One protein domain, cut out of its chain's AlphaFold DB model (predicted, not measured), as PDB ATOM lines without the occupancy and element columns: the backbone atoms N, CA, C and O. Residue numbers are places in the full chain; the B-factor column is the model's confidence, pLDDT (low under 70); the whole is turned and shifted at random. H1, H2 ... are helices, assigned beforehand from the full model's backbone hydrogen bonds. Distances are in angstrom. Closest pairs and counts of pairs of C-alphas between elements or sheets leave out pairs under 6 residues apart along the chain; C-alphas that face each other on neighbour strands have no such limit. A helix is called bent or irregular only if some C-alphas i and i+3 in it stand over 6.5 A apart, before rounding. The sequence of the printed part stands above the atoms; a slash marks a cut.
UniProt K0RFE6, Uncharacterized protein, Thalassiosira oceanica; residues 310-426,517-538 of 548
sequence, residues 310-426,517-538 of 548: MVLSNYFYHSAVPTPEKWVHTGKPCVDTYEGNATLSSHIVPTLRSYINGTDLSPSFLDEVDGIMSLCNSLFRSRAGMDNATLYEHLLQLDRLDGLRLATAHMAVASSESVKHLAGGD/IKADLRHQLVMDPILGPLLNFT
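AT A GLANCE: This is residues 310 to 426 and 517 to 538 of the 548 residues of an uncharacterized protein of Thalassiosira oceanica (UniProt K0RFE6). The long, kinked helix H4 crosses the core helix H6, and H1, H5 and H8 pack round H6 as well. At one end H4 folds back into H3, making a hairpin that reaches away from this core, while the short H2 packs on H5, and H9 makes a corner with H8 and packs on H4. The printed part has 139 residues with nine named helices, H1 to H9 in chain order, and no named strand: it is all helix. It is compact, with a radius of gyration of the C-alphas of 15.0 A and spans of 46 by 39 by 27 A.

IN THESE COORDINATES: Find C-alpha 363 at (124.687, 133.879, 210.210); from there H4, residues 363 to 379, runs 26.2 A to C-alpha 379 at (109.180, 154.059, 216.452). It has a kink of 39 degrees near residue 370 and is irregular, with C-alphas 367 and 370 7.2 A apart. Before it comes H3, residues 344 to 356, 18.2 A long and only just irregular, with C-alphas 347 and 350 6.7 A apart. H6, residues 400 to 413, spans 20.1 A. Look also for H1, residues 310 to 318; H2, 326 to 329; H5, 391 to 397; H7, 416 to 419; H8, 517 to 526; and H9, 532 to 538, ending at C-alpha 538 at (120.605, 134.863, 222.228).

HOW THE PARTS SIT: Start at H6, the hub, which touches four helices. It touches H4 at a steep tilt of 56 degrees, opposite ways, closest at the C-alphas of Leu 406 and Cys 376, 5.5 A apart. It touches H1 at a steep tilt of 64 degrees, closest at the C-alphas of Thr 408 and Val 311, 5.4 A. With residues 403 to 407 alone it touches H5, a helical hairpin at a shallow tilt of 18 degrees; the C-alphas of Gly 403 and Leu 395 come closest, 4.8 A. With residues 400 to 405 alone it touches H8, closest at the C-alphas of Leu 401 and Leu 521, 6.7 A. H3 and H4 form a helical hairpin at a shallow tilt of 26 degrees, closest at the C-alphas of Ile 356 and Pro 363, 6.4 A; here H4 touches with residues 363 to 370 alone. H4 touches H9 with residues 365 to 369 alone, the C-alphas of Phe 365 and Pro 533 being closest, 6.1 A. H8 and H9 touch only at the corner, at the C-alphas of Val 526 and Gly 532, 4.7 A. H2 touches H5, closest at the C-alphas of Val 328 and Tyr 392, 5.3 A; H7 touches no helix. In H1, H5, H6, H8 and H9 every O i to N i+4 pair is within hydrogen-bond range; in H3 7 of 9 are and in H4 7 of 13, while H2 and H7 are too short for such a pair.

THE WHOLE: The C-alphas of Gly 358 and Gly 385 are the two farthest apart, 48.4 A. Residues 427 to 516 are not printed, and C-alphas 426 and 517 are 23.6 A apart across this cut. Look for the long links from H2 to H3 and from H4 to H5. No printed residue is under 70 in pLDDT.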
ATOM      1  N   MET A 310     113.587 138.967 229.604       95.94
ATOM      2  CA  MET A 310     114.343 140.171 229.911       95.94
ATOM      3  C   MET A 310     113.712 141.411 229.269       95.94
ATOM      4  O   MET A 310     113.449 142.379 229.982       95.94
ATOM      5  N   VAL A 311     113.402 141.369 227.970       97.31
ATOM      6  CA  VAL A 311     112.857 142.533 227.246       97.31
ATOM      7  C   VAL A 311     111.413 142.842 227.636       97.31
ATOM      8  O   VAL A 311     111.068 144.011 227.807       97.31
ATOM      9  N   LEU A 312     110.592 141.816 227.902       96.25
ATOM     10  CA  LEU A 312     109.245 141.999 228.452       96.25
ATOM     11  C   LEU A 312     109.310 142.666 229.822       96.25
ATOM     12  O   LEU A 312     108.625 143.654 230.080       96.25
ATOM     13  N   SER A 313     110.162 142.150 230.706       93.56
ATOM     14  CA  SER A 313     110.354 142.720 232.036       93.56
ATOM     15  C   SER A 313     110.810 144.171 231.984       93.56
ATOM     16  O   SER A 313     110.340 144.957 232.797       93.56
ATOM     17  N   ASN A 314     111.699 144.520 231.056       95.25
ATOM     18  CA  ASN A 314     112.148 145.889 230.845       95.25
ATOM     19  C   ASN A 314     111.004 146.787 230.353       95.25
ATOM     20  O   ASN A 314     110.791 147.857 230.916       95.25
ATOM     21  N   TYR A 315     110.223 146.333 229.366       96.75
ATOM     22  CA  TYR A 315     109.056 147.067 228.871       96.75
ATOM     23  C   TYR A 315     108.057 147.367 229.996       96.75
ATOM     24  O   TYR A 315     107.817 148.535 230.289       96.75
ATOM     25  N   PHE A 316     107.560 146.339 230.694       94.75
ATOM     26  CA  PHE A 316     106.571 146.514 231.767       94.75
ATOM     27  C   PHE A 316     107.089 147.353 232.937       94.75
ATOM     28  O   PHE A 316     106.323 148.075 233.569       94.75
ATOM     29  N   TYR A 317     108.381 147.246 233.253       93.19
ATOM     30  CA  TYR A 317     108.988 148.023 234.327       93.19
ATOM     31  C   TYR A 317     109.066 149.512 233.974       93.19
ATOM     32  O   TYR A 317     108.744 150.358 234.805       93.19
ATOM     33  N   HIS A 318     109.449 149.835 232.737       94.56
ATOM     34  CA  HIS A 318     109.621 151.218 232.304       94.56
ATOM     35  C   HIS A 318     108.345 151.896 231.827       94.56
ATOM     36  O   HIS A 318     108.295 153.122 231.873       94.56
ATOM     37  N   SER A 319     107.325 151.132 231.437       95.31
ATOM     38  CA  SER A 319     105.995 151.643 231.099       95.31
ATOM     39  C   SER A 319     105.068 151.792 232.315       95.31
ATOM     40  O   SER A 319     103.912 152.173 232.150       95.31
ATOM     41  N   ALA A 320     105.518 151.445 233.525       93.06
ATOM     42  CA  ALA A 320     104.729 151.614 234.744       93.06
ATOM     43  C   ALA A 320     104.490 153.102 235.053       93.06
ATOM     44  O   ALA A 320     105.339 153.936 234.748       93.06
ATOM     45  N   VAL A 321     103.359 153.430 235.688       90.81
ATOM     46  CA  VAL A 321     103.008 154.804 236.084       90.81
ATOM     47  C   VAL A 321     102.971 154.912 237.616       90.81
ATOM     48  O   VAL A 321     102.116 154.274 238.230       90.81
ATOM     49  N   PRO A 322     103.842 155.725 238.246       90.50
ATOM     50  CA  PRO A 322     105.016 156.373 237.659       90.50
ATOM     51  C   PRO A 322     106.121 155.361 237.329       90.50
ATOM     52  O   PRO A 322     106.237 154.309 237.964       90.50
ATOM     53  N   THR A 323     106.977 155.707 236.369       90.69
ATOM     54  CA  THR A 323     108.152 154.888 236.067       90.69
ATOM     55  C   THR A 323     109.199 155.051 237.172       90.69
ATOM     56  O   THR A 323     109.449 156.164 237.643       90.69
ATOM     57  N   PRO A 324     109.830 153.960 237.623       86.38
ATOM     58  CA  PRO A 324     110.743 154.000 238.763       86.38
ATOM     59  C   PRO A 324     112.132 154.581 238.450       86.38
ATOM     60  O   PRO A 324     112.912 154.785 239.382       86.38
ATOM     61  N   GLU A 325     112.491 154.832 237.183       90.75
ATOM     62  CA  GLU A 325     113.849 155.265 236.811       90.75
ATOM     63  C   GLU A 325     113.885 156.597 236.063       90.75
ATOM     64  O   GLU A 325     113.271 156.773 235.022       90.75
ATOM     65  N   LYS A 326     114.691 157.548 236.543       92.75
ATOM     66  CA  LYS A 326     114.759 158.898 235.953       92.75
ATOM     67  C   LYS A 326     115.320 158.921 234.529       92.75
ATOM     68  O   LYS A 326     115.008 159.828 233.759       92.75
ATOM     69  N   TRP A 327     116.164 157.955 234.171       92.56
ATOM     70  CA  TRP A 327     116.841 157.961 232.876       92.56
ATOM     71  C   TRP A 327     115.868 157.776 231.705       92.56
ATOM     72  O   TRP A 327     116.129 158.326 230.638       92.56
ATOM     73  N   VAL A 328     114.708 157.125 231.889       94.44
ATOM     74  CA  VAL A 328     113.719 156.970 230.799       94.44
ATOM     75  C   VAL A 328     113.097 158.299 230.354       94.44
ATOM     76  O   VAL A 328     112.563 158.394 229.251       94.44
ATOM     77  N   HIS A 329     113.216 159.346 231.176       95.38
ATOM     78  CA  HIS A 329     112.770 160.704 230.857       95.38
ATOM     79  C   HIS A 329     113.840 161.565 230.175       95.38
ATOM     80  O   HIS A 329     113.570 162.691 229.781       95.38
ATOM     81  N   THR A 330     115.080 161.088 230.077       92.81
ATOM     82  CA  THR A 330     116.201 161.888 229.541       92.81
ATOM     83  C   THR A 330     116.990 161.165 228.455       92.81
ATOM     84  O   THR A 330     117.727 161.800 227.703       92.81
ATOM     85  N   GLY A 331     116.819 159.847 228.358       87.25
ATOM     86  CA  GLY A 331     117.494 158.973 227.418       87.25
ATOM     87  C   GLY A 331     117.117 159.176 225.959       87.25
ATOM     88  O   GLY A 331     115.978 159.511 225.631       87.25
ATOM     89  N   LYS A 332     118.078 158.885 225.080       92.25
ATOM     90  CA  LYS A 332     117.885 158.766 223.634       92.25
ATOM     91  C   LYS A 332     118.037 157.290 223.241       92.25
ATOM     92  O   LYS A 332     119.158 156.859 222.987       92.25
ATOM     93  N   PRO A 333     116.944 156.506 223.197       93.44
ATOM     94  CA  PRO A 333     117.005 155.046 223.085       93.44
ATOM     95  C   PRO A 333     117.649 154.532 221.789       93.44
ATOM     96  O   PRO A 333     118.132 153.407 221.765       93.44
ATOM     97  N   CYS A 334     117.677 155.349 220.734       95.38
ATOM     98  CA  CYS A 334     118.160 154.973 219.403       95.38
ATOM     99  C   CYS A 334     119.564 155.523 219.088       95.38
ATOM    100  O   CYS A 334     119.851 155.884 217.954       95.38
ATOM    101  N   VAL A 335     120.433 155.637 220.098       94.50
ATOM    102  CA  VAL A 335     121.855 155.979 219.916       94.50
ATOM    103  C   VAL A 335     122.694 154.712 220.088       94.50
ATOM    104  O   VAL A 335     122.823 154.200 221.199       94.50
ATOM    105  N   ASP A 336     123.288 154.204 219.013       92.75
ATOM    106  CA  ASP A 336     124.133 152.994 218.968       92.75
ATOM    107  C   ASP A 336     125.630 153.257 218.802       92.75
ATOM    108  O   ASP A 336     126.415 152.311 218.893       92.75
ATOM    109  N   THR A 337     126.044 154.505 218.608       93.06
ATOM    110  CA  THR A 337     127.450 154.860 218.394       93.06
ATOM    111  C   THR A 337     128.190 155.202 219.687       93.06
ATOM    112  O   THR A 337     127.693 155.975 220.505       93.06
ATOM    113  N   TYR A 338     129.420 154.710 219.817       91.69
ATOM    114  CA  TYR A 338     130.431 155.160 220.776       91.69
ATOM    115  C   TYR A 338     131.235 156.358 220.246       91.69
ATOM    116  O   TYR A 338     131.068 156.808 219.106       91.69
ATOM    117  N   GLU A 339     132.179 156.839 221.060       85.44
ATOM    118  CA  GLU A 339     133.203 157.785 220.622       85.44
ATOM    119  C   GLU A 339     134.000 157.220 219.429       85.44
ATOM    120  O   GLU A 339     134.578 156.134 219.478       85.44
ATOM    121  N   GLY A 340     134.039 157.969 218.324       86.62
ATOM    122  CA  GLY A 340     134.685 157.527 217.085       86.62
ATOM    123  C   GLY A 340     133.779 156.773 216.107       86.62
ATOM    124  O   GLY A 340     134.309 156.135 215.202       86.62
ATOM    125  N   ASN A 341     132.453 156.879 216.254       91.94
ATOM    126  CA  ASN A 341     131.425 156.373 215.328       91.94
ATOM    127  C   ASN A 341     131.335 154.842 215.200       91.94
ATOM    128  O   ASN A 341     130.605 154.349 214.342       91.94
ATOM    129  N   ALA A 342     132.045 154.080 216.034       93.62
ATOM    130  CA  ALA A 342     131.854 152.636 216.112       93.62
ATOM    131  C   ALA A 342     130.516 152.326 216.795       93.62
ATOM    132  O   ALA A 342     130.140 153.010 217.744       93.62
ATOM    133  N   THR A 343     129.802 151.298 216.342       95.25
ATOM    134  CA  THR A 343     128.536 150.864 216.949       95.25
ATOM    135  C   THR A 343     128.734 149.660 217.864       95.25
ATOM    136  O   THR A 343     129.700 148.906 217.713       95.25
ATOM    137  N   LEU A 344     127.790 149.407 218.779       95.25
ATOM    138  CA  LEU A 344     127.764 148.154 219.552       95.25
ATOM    139  C   LEU A 344     127.782 146.915 218.642       95.25
ATOM    140  O   LEU A 344     128.530 145.974 218.911       95.25
ATOM    141  N   SER A 345     127.012 146.937 217.549       95.31
ATOM    142  CA  SER A 345     126.993 145.850 216.564       95.31
ATOM    143  C   SER A 345     128.369 145.647 215.924       95.31
ATOM    144  O   SER A 345     128.841 144.513 215.871       95.31
ATOM    145  N   SER A 346     129.067 146.723 215.542       95.69
ATOM    146  CA  SER A 346     130.384 146.639 214.892       95.69
ATOM    147  C   SER A 346     131.459 145.957 215.748       95.69
ATOM    148  O   SER A 346     132.338 145.290 215.205       95.69
ATOM    149  N   HIS A 347     131.364 146.061 217.078       95.94
ATOM    150  CA  HIS A 347     132.281 145.391 218.003       95.94
ATOM    151  C   HIS A 347     131.909 143.926 218.275       95.94
ATOM    152  O   HIS A 347     132.793 143.094 218.470       95.94
ATOM    153  N   ILE A 348     130.615 143.598 218.305       96.38
ATOM    154  CA  ILE A 348     130.122 142.288 218.762       96.38
ATOM    155  C   ILE A 348     129.916 141.299 217.612       96.38
ATOM    156  O   ILE A 348     130.231 140.114 217.752       96.38
ATOM    157  N   VAL A 349     129.407 141.762 216.468       95.75
ATOM    158  CA  VAL A 349     129.098 140.911 215.309       95.75
ATOM    159  C   VAL A 349     130.300 140.066 214.863       95.75
ATOM    160  O   VAL A 349     130.088 138.885 214.592       95.75
ATOM    161  N   PRO A 350     131.555 140.568 214.830       95.75
ATOM    162  CA  PRO A 350     132.710 139.734 214.492       95.75
ATOM    163  C   PRO A 350     132.885 138.521 215.419       95.75
ATOM    164  O   PRO A 350     133.096 137.408 214.934       95.75
ATOM    165  N   THR A 351     132.738 138.713 216.734       96.25
ATOM    166  CA  THR A 351     132.821 137.640 217.741       96.25
ATOM    167  C   THR A 351     131.729 136.598 217.516       96.25
ATOM    168  O   THR A 351     132.010 135.402 217.441       96.25
ATOM    169  N   LEU A 352     130.481 137.050 217.345       96.31
ATOM    170  CA  LEU A 352     129.342 136.158 217.129       96.31
ATOM    171  C   LEU A 352     129.453 135.407 215.800       96.31
ATOM    172  O   LEU A 352     129.191 134.211 215.752       96.31
ATOM    173  N   ARG A 353     129.902 136.071 214.730       95.19
ATOM    174  CA  ARG A 353     130.115 135.440 213.421       95.19
ATOM    175  C   ARG A 353     131.193 134.361 213.495       95.19
ATOM    176  O   ARG A 353     131.013 133.287 212.931       95.19
ATOM    177  N   SER A 354     132.288 134.620 214.213       93.75
ATOM    178  CA  SER A 354     133.338 133.620 214.432       93.75
ATOM    179  C   SER A 354     132.814 132.392 215.175       93.75
ATOM    180  O   SER A 354     133.190 131.277 214.827       93.75
ATOM    181  N   TYR A 355     131.949 132.589 216.173       94.00
ATOM    182  CA  TYR A 355     131.297 131.491 216.882       94.00
ATOM    183  C   TYR A 355     130.370 130.704 215.956       94.00
ATOM    184  O   TYR A 355     130.503 129.491 215.841       94.00
ATOM    185  N   ILE A 356     129.494 131.401 215.224       92.50
ATOM    186  CA  ILE A 356     128.524 130.785 214.314       92.50
ATOM    187  C   ILE A 356     129.207 129.944 213.241       92.50
ATOM    188  O   ILE A 356     128.751 128.838 212.980       92.50
ATOM    189  N   ASN A 357     130.316 130.414 212.664       91.62
ATOM    190  CA  ASN A 357     131.065 129.668 211.649       91.62
ATOM    191  C   ASN A 357     131.580 128.302 212.146       91.62
ATOM    192  O   ASN A 357     131.922 127.449 211.331       91.62
ATOM    193  N   GLY A 358     131.660 128.099 213.466       86.75
ATOM    194  CA  GLY A 358     131.975 126.816 214.094       86.75
ATOM    195  C   GLY A 358     130.751 125.959 214.443       86.75
ATOM    196  O   GLY A 358     130.914 124.925 215.084       86.75
ATOM    197  N   THR A 359     129.542 126.379 214.065       87.50
ATOM    198  CA  THR A 359     128.258 125.759 214.432       87.50
ATOM    199  C   THR A 359     127.336 125.610 213.216       87.50
ATOM    200  O   THR A 359     127.600 126.170 212.156       87.50
ATOM    201  N   ASP A 360     126.207 124.915 213.386       83.81
ATOM    202  CA  ASP A 360     125.161 124.778 212.356       83.81
ATOM    203  C   ASP A 360     124.171 125.967 212.316       83.81
ATOM    204  O   ASP A 360     123.111 125.892 211.691       83.81
ATOM    205  N   LEU A 361     124.466 127.070 213.015       85.44
ATOM    206  CA  LEU A 361     123.586 128.239 213.075       85.44
ATOM    207  C   LEU A 361     123.703 129.092 211.800       85.44
ATOM    208  O   LEU A 361     124.779 129.250 211.228       85.44
ATOM    209  N   SER A 362     122.593 129.690 211.356       85.75
ATOM    210  CA  SER A 362     122.612 130.614 210.213       85.75
ATOM    211  C   SER A 362     123.169 131.983 210.631       85.75
ATOM    212  O   SER A 362     122.637 132.579 211.572       85.75
ATOM    213  N   PRO A 363     124.164 132.545 209.919       86.12
ATOM    214  CA  PRO A 363     124.687 133.879 210.210       86.12
ATOM    215  C   PRO A 363     123.786 135.013 209.700       86.12
ATOM    216  O   PRO A 363     124.061 136.167 210.008       86.12
ATOM    217  N   SER A 364     122.727 134.717 208.934       84.94
ATOM    218  CA  SER A 364     121.941 135.726 208.203       84.94
ATOM    219  C   SER A 364     121.370 136.837 209.086       84.94
ATOM    220  O   SER A 364     121.352 137.992 208.679       84.94
ATOM    221  N   PHE A 365     120.966 136.528 210.323       84.69
ATOM    222  CA  PHE A 365     120.420 137.545 211.230       84.69
ATOM    223  C   PHE A 365     121.471 138.579 211.669       84.69
ATOM    224  O   PHE A 365     121.107 139.688 212.049       84.69
ATOM    225  N   LEU A 366     122.770 138.243 211.634       86.62
ATOM    226  CA  LEU A 366     123.834 139.184 211.999       86.62
ATOM    227  C   LEU A 366     123.941 140.332 210.998       86.62
ATOM    228  O   LEU A 366     124.310 141.439 211.387       86.62
ATOM    229  N   ASP A 367     123.590 140.076 209.738       86.56
ATOM    230  CA  ASP A 367     123.567 141.094 208.691       86.56
ATOM    231  C   ASP A 367     122.333 142.013 208.830       86.56
ATOM    232  O   ASP A 367     122.298 143.105 208.269       86.56
ATOM    233  N   GLU A 368     121.345 141.606 209.634       87.69
ATOM    234  CA  GLU A 368     120.102 142.342 209.897       87.69
ATOM    235  C   GLU A 368     120.114 143.113 211.229       87.69
ATOM    236  O   GLU A 368     119.168 143.848 211.520       87.69
ATOM    237  N   VAL A 369     121.182 143.013 212.035       91.44
ATOM    238  CA  VAL A 369     121.278 143.713 213.333       91.44
ATOM    239  C   VAL A 369     121.126 145.231 213.168       91.44
ATOM    240  O   VAL A 369     120.479 145.876 213.995       91.44
ATOM    241  N   ASP A 370     121.627 145.803 212.073       89.25
ATOM    242  CA  ASP A 370     121.473 147.232 211.765       89.25
ATOM    243  C   ASP A 370     120.005 147.613 211.457       89.25
ATOM    244  O   ASP A 370     119.568 148.750 211.678       89.25
ATOM    245  N   GLY A 371     119.188 146.642 211.035       94.94
ATOM    246  CA  GLY A 371     117.740 146.787 210.876       94.94
ATOM    247  C   GLY A 371     117.021 147.093 212.195       94.94
ATOM    248  O   GLY A 371     116.019 147.810 212.195       94.94
ATOM    249  N   ILE A 372     117.565 146.656 213.336       96.81
ATOM    250  CA  ILE A 372     117.017 146.968 214.666       96.81
ATOM    251  C   ILE A 372     117.136 148.465 214.968       96.81
ATOM    252  O   ILE A 372     116.224 149.056 215.551       96.81
ATOM    253  N   MET A 373     118.227 149.110 214.547       95.25
ATOM    254  CA  MET A 373     118.380 150.554 214.731       95.25
ATOM    255  C   MET A 373     117.412 151.336 213.835       95.25
ATOM    256  O   MET A 373     116.801 152.317 214.268       95.25
ATOM    257  N   SER A 374     117.192 150.860 212.608       96.19
ATOM    258  CA  SER A 374     116.160 151.412 211.721       96.19
ATOM    259  C   SER A 374     114.761 151.289 212.341       96.19
ATOM    260  O   SER A 374     114.010 152.264 212.353       96.19
ATOM    261  N   LEU A 375     114.438 150.138 212.947       97.44
ATOM    262  CA  LEU A 375     113.197 149.934 213.701       97.44
ATOM    263  C   LEU A 375     113.081 150.916 214.877       97.44
ATOM    264  O   LEU A 375     112.047 151.568 215.016       97.44
ATOM    265  N   CYS A 376     114.134 151.073 215.685       97.62
ATOM    266  CA  CYS A 376     114.146 152.013 216.810       97.62
ATOM    267  C   CYS A 376     113.792 153.433 216.353       97.62
ATOM    268  O   CYS A 376     112.851 154.034 216.873       97.62
ATOM    269  N   ASN A 377     114.492 153.940 215.334       96.25
ATOM    270  CA  ASN A 377     114.257 155.278 214.788       96.25
ATOM    271  C   ASN A 377     112.868 155.424 214.147       96.25
ATOM    272  O   ASN A 377     112.282 156.500 214.192       96.25
ATOM    273  N   SER A 378     112.310 154.347 213.583       96.88
ATOM    274  CA  SER A 378     110.951 154.362 213.028       96.88
ATOM    275  C   SER A 378     109.851 154.444 214.092       96.88
ATOM    276  O   SER A 378     108.746 154.889 213.786       96.88
ATOM    277  N   LEU A 379     110.133 154.046 215.336       96.94
ATOM    278  CA  LEU A 379     109.180 154.059 216.452       96.94
ATOM    279  C   LEU A 379     109.369 155.269 217.376       96.94
ATOM    280  O   LEU A 379     108.405 155.782 217.949       96.94
ATOM    281  N   PHE A 380     110.609 155.732 217.539       96.88
ATOM    282  CA  PHE A 380     110.954 156.851 218.404       96.88
ATOM    283  C   PHE A 380     110.889 158.179 217.647       96.88
ATOM    284  O   PHE A 380     111.575 158.370 216.650       96.88
ATOM    285  N   ARG A 381     110.085 159.121 218.152       92.50
ATOM    286  CA  ARG A 381     109.902 160.483 217.613       92.50
ATOM    287  C   ARG A 381     109.504 160.554 216.133       92.50
ATOM    288  O   ARG A 381     109.746 161.557 215.477       92.50
ATOM    289  N   SER A 382     108.881 159.501 215.609       89.38
ATOM    290  CA  SER A 382     108.399 159.441 214.223       89.38
ATOM    291  C   SER A 382     106.945 159.899 214.057       89.38
ATOM    292  O   SER A 382     106.527 160.249 212.954       89.38
ATOM    293  N   ARG A 383     106.154 159.889 215.141       90.75
ATOM    294  CA  ARG A 383     104.743 160.305 215.147       90.75
ATOM    295  C   ARG A 383     104.625 161.812 215.396       90.75
ATOM    296  O   ARG A 383     105.288 162.351 216.283       90.75
ATOM    297  N   ALA A 384     103.736 162.478 214.656       92.62
ATOM    298  CA  ALA A 384     103.488 163.912 214.800       92.62
ATOM    299  C   ALA A 384     103.105 164.273 216.247       92.62
ATOM    300  O   ALA A 384     102.248 163.627 216.848       92.62
ATOM    301  N   GLY A 385     103.744 165.306 216.801       92.81
ATOM    302  CA  GLY A 385     103.529 165.739 218.186       92.81
ATOM    303  C   GLY A 385     104.376 165.001 219.229       92.81
ATOM    304  O   GLY A 385     104.336 165.376 220.398       92.81
ATOM    305  N   MET A 386     105.180 164.006 218.830       93.19
ATOM    306  CA  MET A 386     106.102 163.293 219.723       93.19
ATOM    307  C   MET A 386     107.573 163.695 219.545       93.19
ATOM    308  O   MET A 386     108.448 163.067 220.129       93.19
ATOM    309  N   ASP A 387     107.878 164.755 218.793       92.00
ATOM    310  CA  ASP A 387     109.259 165.141 218.445       92.00
ATOM    311  C   ASP A 387     110.153 165.399 219.675       92.00
ATOM    312  O   ASP A 387     111.359 165.140 219.669       92.00
ATOM    313  N   ASN A 388     109.544 165.887 220.760       94.44
ATOM    314  CA  ASN A 388     110.212 166.165 222.032       94.44
ATOM    315  C   ASN A 388     109.912 165.126 223.116       94.44
ATOM    316  O   ASN A 388     110.408 165.268 224.234       94.44
ATOM    317  N   ALA A 389     109.143 164.084 222.793       95.44
ATOM    318  CA  ALA A 389     108.786 163.056 223.751       95.44
ATOM    319  C   ALA A 389     110.025 162.270 224.209       95.44
ATOM    320  O   ALA A 389     111.021 162.073 223.492       95.44
ATOM    321  N   THR A 390     109.961 161.852 225.457       95.88
ATOM    322  CA  THR A 390     110.911 160.986 226.143       95.88
ATOM    323  C   THR A 390     110.637 159.522 225.805       95.88
ATOM    324  O   THR A 390     109.569 159.182 225.289       95.88
ATOM    325  N   LEU A 391     111.580 158.622 226.111       96.00
ATOM    326  CA  LEU A 391     111.334 157.182 225.965       96.00
ATOM    327  C   LEU A 391     110.091 156.770 226.764       96.00
ATOM    328  O   LEU A 391     109.242 156.067 226.231       96.00
ATOM    329  N   TYR A 392     109.951 157.251 228.000       97.25
ATOM    330  CA  TYR A 392     108.783 156.965 228.832       97.25
ATOM    331  C   TYR A 392     107.455 157.344 228.164       97.25
ATOM    332  O   TYR A 392     106.543 156.525 228.094       97.25
ATOM    333  N   GLU A 393     107.354 158.561 227.630       96.81
ATOM    334  CA  GLU A 393     106.134 159.025 226.957       96.81
ATOM    335  C   GLU A 393     105.825 158.192 225.710       96.81
ATOM    336  O   GLU A 393     104.665 157.867 225.469       96.81
ATOM    337  N   HIS A 394     106.851 157.765 224.965       96.75
ATOM    338  CA  HIS A 394     106.681 156.796 223.881       96.75
ATOM    339  C   HIS A 394     106.143 155.450 224.371       96.75
ATOM    340  O   HIS A 394     105.207 154.928 223.773       96.75
ATOM    341  N   LEU A 395     106.669 154.901 225.469       96.75
ATOM    342  CA  LEU A 395     106.193 153.622 226.007       96.75
ATOM    343  C   LEU A 395     104.727 153.667 226.470       96.75
ATOM    344  O   LEU A 395     104.074 152.625 226.470       96.75
ATOM    345  N   LEU A 396     104.219 154.843 226.856       95.94
ATOM    346  CA  LEU A 396     102.819 155.034 227.248       95.94
ATOM    347  C   LEU A 396     101.869 155.282 226.067       95.94
ATOM    348  O   LEU A 396     100.693 154.943 226.164       95.94
ATOM    349  N   GLN A 397     102.346 155.924 224.996       95.88
ATOM    350  CA  GLN A 397     101.499 156.366 223.878       95.88
ATOM    351  C   GLN A 397     101.500 155.411 222.679       95.88
ATOM    352  O   GLN A 397     100.551 155.414 221.893       95.88
ATOM    353  N   LEU A 398     102.560 154.620 222.501       96.12
ATOM    354  CA  LEU A 398     102.584 153.560 221.496       96.12
ATOM    355  C   LEU A 398     101.609 152.440 221.888       96.12
ATOM    356  O   LEU A 398     101.317 152.233 223.068       96.12
ATOM    357  N   ASP A 399     101.116 151.691 220.900       96.62
ATOM    358  CA  ASP A 399     100.453 150.427 221.210       96.62
ATOM    359  C   ASP A 399     101.446 149.476 221.893       96.62
ATOM    360  O   ASP A 399     102.666 149.652 221.845       96.62
ATOM    361  N   ARG A 400     100.915 148.463 222.579       96.56
ATOM    362  CA  ARG A 400     101.737 147.603 223.438       96.56
ATOM    363  C   ARG A 400     102.844 146.887 222.675       96.56
ATOM    364  O   ARG A 400     103.924 146.710 223.236       96.56
ATOM    365  N   LEU A 401     102.583 146.478 221.433       97.81
ATOM    366  CA  LEU A 401     103.587 145.799 220.629       97.81
ATOM    367  C   LEU A 401     104.666 146.791 220.196       97.81
ATOM    368  O   LEU A 401     105.832 146.535 220.461       97.81
ATOM    369  N   ASP A 402     104.310 147.940 219.620       98.19
ATOM    370  CA  ASP A 402     105.290 148.959 219.217       98.19
ATOM    371  C   ASP A 402     106.115 149.479 220.407       98.19
ATOM    372  O   ASP A 402     107.334 149.631 220.310       98.19
ATOM    373  N   GLY A 403     105.488 149.689 221.568       97.81
ATOM    374  CA  GLY A 403     106.185 150.054 222.801       97.81
ATOM    375  C   GLY A 403     107.180 148.975 223.244       97.81
ATOM    376  O   GLY A 403     108.320 149.282 223.604       97.81
ATOM    377  N   LEU A 404     106.786 147.702 223.158       98.38
ATOM    378  CA  LEU A 404     107.663 146.567 223.432       98.38
ATOM    379  C   LEU A 404     108.803 146.462 222.412       98.38
ATOM    380  O   LEU A 404     109.943 146.221 222.812       98.38
ATOM    381  N   ARG A 405     108.541 146.688 221.121       98.50
ATOM    382  CA  ARG A 405     109.560 146.706 220.061       98.50
ATOM    383  C   ARG A 405     110.579 147.816 220.292       98.50
ATOM    384  O   ARG A 405     111.776 147.548 220.228       98.50
ATOM    385  N   LEU A 406     110.135 149.024 220.651       98.12
ATOM    386  CA  LEU A 406     111.018 150.143 220.992       98.12
ATOM    387  C   LEU A 406     111.890 149.826 222.217       98.12
ATOM    388  O   LEU A 406     113.109 150.007 222.179       98.12
ATOM    389  N   ALA A 407     111.288 149.310 223.293       97.56
ATOM    390  CA  ALA A 407     112.019 148.904 224.493       97.56
ATOM    391  C   ALA A 407     113.039 147.790 224.196       97.56
ATOM    392  O   ALA A 407     114.164 147.820 224.701       97.56
ATOM    393  N   THR A 408     112.662 146.831 223.349       98.25
ATOM    394  CA  THR A 408     113.516 145.720 222.916       98.25
ATOM    395  C   THR A 408     114.677 146.216 222.062       98.25
ATOM    396  O   THR A 408     115.813 145.835 222.326       98.25
ATOM    397  N   ALA A 409     114.435 147.108 221.098       98.06
ATOM    398  CA  ALA A 409     115.484 147.683 220.258       98.06
ATOM    399  C   ALA A 409     116.531 148.434 221.099       98.06
ATOM    400  O   ALA A 409     117.733 148.221 220.932       98.06
ATOM    401  N   HIS A 410     116.087 149.220 222.087       96.81
ATOM    402  CA  HIS A 410     116.981 149.865 223.053       96.81
ATOM    403  C   HIS A 410     117.824 148.841 223.838       96.81
ATOM    404  O   HIS A 410     119.043 148.977 223.945       96.81
ATOM    405  N   MET A 411     117.210 147.769 224.350       96.81
ATOM    406  CA  MET A 411     117.946 146.690 225.027       96.81
ATOM    407  C   MET A 411     118.859 145.884 224.099       96.81
ATOM    408  O   MET A 411     119.800 145.256 224.581       96.81
ATOM    409  N   ALA A 412     118.580 145.866 222.800       97.06
ATOM    410  CA  ALA A 412     119.314 145.082 221.826       97.06
ATOM    411  C   ALA A 412     120.607 145.762 221.388       97.06
ATOM    412  O   ALA A 412     121.678 145.178 221.543       97.06
ATOM    413  N   VAL A 413     120.506 146.991 220.878       96.06
ATOM    414  CA  VAL A 413     121.592 147.618 220.107       96.06
ATOM    415  C   VAL A 413     122.060 148.967 220.645       96.06
ATOM    416  O   VAL A 413     123.084 149.467 220.185       96.06
ATOM    417  N   ALA A 414     121.364 149.563 221.618       94.06
ATOM    418  CA  ALA A 414     121.759 150.879 222.109       94.06
ATOM    419  C   ALA A 414     123.161 150.857 222.739       94.06
ATOM    420  O   ALA A 414     123.520 149.987 223.545       94.06
ATOM    421  N   SER A 415     123.950 151.862 222.376       91.75
ATOM    422  CA  SER A 415     125.240 152.129 222.993       91.75
ATOM    423  C   SER A 415     125.049 152.681 224.392       91.75
ATOM    424  O   SER A 415     123.959 153.073 224.814       91.75
ATOM    425  N   SER A 416     126.158 152.784 225.100       84.69
ATOM    426  CA  SER A 416     126.187 153.424 226.397       84.69
ATOM    427  C   SER A 416     125.910 154.924 226.361       84.69
ATOM    428  O   SER A 416     125.387 155.465 227.332       84.69
ATOM    429  N   GLU A 417     126.191 155.598 225.247       86.38
ATOM    430  CA  GLU A 417     125.972 157.040 225.104       86.38
ATOM    431  C   GLU A 417     124.481 157.409 225.107       86.38
ATOM    432  O   GLU A 417     124.116 158.525 225.484       86.38
ATOM    433  N   SER A 418     123.600 156.455 224.778       83.00
ATOM    434  CA  SER A 418     122.142 156.638 224.750       83.00
ATOM    435  C   SER A 418     121.565 157.202 226.055       83.00
ATOM    436  O   SER A 418     120.658 158.040 226.035       83.00
ATOM    437  N   VAL A 419     122.100 156.763 227.197       86.25
ATOM    438  CA  VAL A 419     121.577 157.066 228.538       86.25
ATOM    439  C   VAL A 419     122.691 157.273 229.567       86.25
ATOM    440  O   VAL A 419     122.518 156.957 230.743       86.25
ATOM    441  N   LYS A 420     123.854 157.793 229.151       87.75
ATOM    442  CA  LYS A 420     125.016 158.016 230.040       87.75
ATOM    443  C   LYS A 420     125.438 156.740 230.791       87.75
ATOM    444  O   LYS A 420     125.666 156.758 231.999       87.75
ATOM    445  N   HIS A 421     125.526 155.631 230.064       86.94
ATOM    446  CA  HIS A 421     125.956 154.301 230.510       86.94
ATOM    447  C   HIS A 421     125.006 153.558 231.473       86.94
ATOM    448  O   HIS A 421     125.367 152.497 231.998       86.94
ATOM    449  N   LEU A 422     123.796 154.083 231.703       88.00
ATOM    450  CA  LEU A 422     122.848 153.542 232.685       88.00
ATOM    451  C   LEU A 422     122.074 152.300 232.214       88.00
ATOM    452  O   LEU A 422     121.713 151.475 233.043       88.00
ATOM    453  N   ALA A 423     121.815 152.154 230.914       91.50
ATOM    454  CA  ALA A 423     121.035 151.060 230.333       91.50
ATOM    455  C   ALA A 423     121.345 150.900 228.829       91.50
ATOM    456  O   ALA A 423     122.121 151.674 228.268       91.50
ATOM    457  N   GLY A 424     120.729 149.898 228.194       93.94
ATOM    458  CA  GLY A 424     120.794 149.676 226.746       93.94
ATOM    459  C   GLY A 424     121.807 148.609 226.317       93.94
ATOM    460  O   GLY A 424     122.783 148.336 227.014       93.94
ATOM    461  N   GLY A 425     121.541 147.969 225.175       96.06
ATOM    462  CA  GLY A 425     122.424 146.988 224.518       96.06
ATOM    463  C   GLY A 425     122.758 145.715 225.314       96.06
ATOM    464  O   GLY A 425     123.696 144.995 224.976       96.06
ATOM    465  N   ASP A 426     122.032 145.439 226.396       97.00
ATOM    466  CA  ASP A 426     122.264 144.300 227.286       97.00
ATOM    467  C   ASP A 426     122.099 142.937 226.583       97.00
ATOM    468  O   ASP A 426     122.799 141.994 226.943       97.00
ATOM    469  N   ILE A 517      98.511 138.694 228.791       93.50
ATOM    470  CA  ILE A 517      99.105 139.779 227.994       93.50
ATOM    471  C   ILE A 517     100.599 139.524 227.766       93.50
ATOM    472  O   ILE A 517     101.078 139.662 226.646       93.50
ATOM    473  N   LYS A 518     101.340 139.111 228.802       94.19
ATOM    474  CA  LYS A 518     102.761 138.749 228.680       94.19
ATOM    475  C   LYS A 518     102.978 137.595 227.707       94.19
ATOM    476  O   LYS A 518     103.889 137.673 226.892       94.19
ATOM    477  N   ALA A 519     102.157 136.549 227.786       95.31
ATOM    478  CA  ALA A 519     102.261 135.397 226.897       95.31
ATOM    479  C   ALA A 519     101.978 135.771 225.432       95.31
ATOM    480  O   ALA A 519     102.722 135.360 224.545       95.31
ATOM    481  N   ASP A 520     100.950 136.587 225.190       97.25
ATOM    482  CA  ASP A 520     100.602 137.087 223.857       97.25
ATOM    483  C   ASP A 520     101.713 137.975 223.270       97.25
ATOM    484  O   ASP A 520     102.216 137.714 222.178       97.25
ATOM    485  N   LEU A 521     102.199 138.955 224.036       97.62
ATOM    486  CA  LEU A 521     103.314 139.808 223.618       97.62
ATOM    487  C   LEU A 521     104.611 139.019 223.399       97.62
ATOM    488  O   LEU A 521     105.357 139.312 222.465       97.62
ATOM    489  N   ARG A 522     104.880 137.998 224.225       97.69
ATOM    490  CA  ARG A 522     106.004 137.077 224.011       97.69
ATOM    491  C   ARG A 522     105.864 136.369 222.669       97.69
ATOM    492  O   ARG A 522     106.829 136.323 221.917       97.69
ATOM    493  N   HIS A 523     104.684 135.827 222.372       97.88
ATOM    494  CA  HIS A 523     104.433 135.142 221.108       97.88
ATOM    495  C   HIS A 523     104.650 136.077 219.912       97.88
ATOM    496  O   HIS A 523     105.352 135.712 218.973       97.88
ATOM    497  N   GLN A 524     104.137 137.305 219.983       98.38
ATOM    498  CA  GLN A 524     104.339 138.308 218.935       98.38
ATOM    499  C   GLN A 524     105.819 138.688 218.763       98.38
ATOM    500  O   GLN A 524     106.281 138.791 217.632       98.38
ATOM    501  N   LEU A 525     106.587 138.819 219.854       97.69
ATOM    502  CA  LEU A 525     108.038 139.053 219.792       97.69
ATOM    503  C   LEU A 525     108.811 137.892 219.160       97.69
ATOM    504  O   LEU A 525     109.752 138.128 218.410       97.69
ATOM    505  N   VAL A 526     108.443 136.646 219.472       97.75
ATOM    506  CA  VAL A 526     109.070 135.454 218.870       97.75
ATOM    507  C   VAL A 526     108.876 135.455 217.353       97.75
ATOM    508  O   VAL A 526     109.786 135.073 216.619       97.75
ATOM    509  N   MET A 527     107.710 135.913 216.893       97.88
ATOM    510  CA  MET A 527     107.353 136.006 215.476       97.88
ATOM    511  C   MET A 527     107.800 137.321 214.814       97.88
ATOM    512  O   MET A 527     107.559 137.506 213.620       97.88
ATOM    513  N   ASP A 528     108.425 138.241 215.554       97.75
ATOM    514  CA  ASP A 528     108.869 139.524 215.015       97.75
ATOM    515  C   ASP A 528     110.003 139.309 214.000       97.75
ATOM    516  O   ASP A 528     111.030 138.732 214.362       97.75
ATOM    517  N   PRO A 529     109.875 139.789 212.749       96.31
ATOM    518  CA  PRO A 529     110.857 139.509 211.705       96.31
ATOM    519  C   PRO A 529     112.213 140.184 211.941       96.31
ATOM    520  O   PRO A 529     113.203 139.728 211.390       96.31
ATOM    521  N   ILE A 530     112.268 141.257 212.739       96.56
ATOM    522  CA  ILE A 530     113.490 142.032 212.989       96.56
ATOM    523  C   ILE A 530     114.102 141.634 214.338       96.56
ATOM    524  O   ILE A 530     115.307 141.425 214.453       96.56
ATOM    525  N   LEU A 531     113.279 141.533 215.385       97.62
ATOM    526  CA  LEU A 531     113.750 141.299 216.754       97.62
ATOM    527  C   LEU A 531     113.823 139.810 217.113       97.62
ATOM    528  O   LEU A 531     114.726 139.400 217.845       97.62
ATOM    529  N   GLY A 532     112.894 139.003 216.596       97.06
ATOM    530  CA  GLY A 532     112.776 137.576 216.895       97.06
ATOM    531  C   GLY A 532     114.062 136.792 216.616       97.06
ATOM    532  O   GLY A 532     114.522 136.087 217.518       97.06
ATOM    533  N   PRO A 533     114.707 136.938 215.439       96.19
ATOM    534  CA  PRO A 533     115.952 136.238 215.124       96.19
ATOM    535  C   PRO A 533     117.074 136.464 216.148       96.19
ATOM    536  O   PRO A 533     117.664 135.496 216.629       96.19
ATOM    537  N   LEU A 534     117.331 137.719 216.546       96.44
ATOM    538  CA  LEU A 534     118.368 138.042 217.534       96.44
ATOM    539  C   LEU A 534     118.036 137.477 218.924       96.44
ATOM    540  O   LEU A 534     118.921 136.952 219.608       96.44
ATOM    541  N   LEU A 535     116.777 137.591 219.359       97.62
ATOM    542  CA  LEU A 535     116.348 137.083 220.664       97.62
ATOM    543  C   LEU A 535     116.423 135.552 220.716       97.62
ATOM    544  O   LEU A 535     116.958 135.017 221.684       97.62
ATOM    545  N   ASN A 536     115.983 134.859 219.662       96.88
ATOM    546  CA  ASN A 536     116.095 133.404 219.537       96.88
ATOM    547  C   ASN A 536     117.559 132.951 219.552       96.88
ATOM    548  O   ASN A 536     117.921 132.040 220.293       96.88
ATOM    549  N   PHE A 537     118.431 133.615 218.786       96.50
ATOM    550  CA  PHE A 537     119.863 133.314 218.800       96.50
ATOM    551  C   PHE A 537     120.470 133.501 220.196       96.50
ATOM    552  O   PHE A 537     121.191 132.639 220.694       96.50
ATOM    553  N   THR A 538     120.131 134.604 220.865       97.50
ATOM    554  CA  THR A 538     120.605 134.863 222.228       97.50
ATOM    555  C   THR A 538     120.072 133.816 223.214       97.50
ATOM    556  O   THR A 538     120.792 133.417 224.123       97.50
TER     557      THR A 538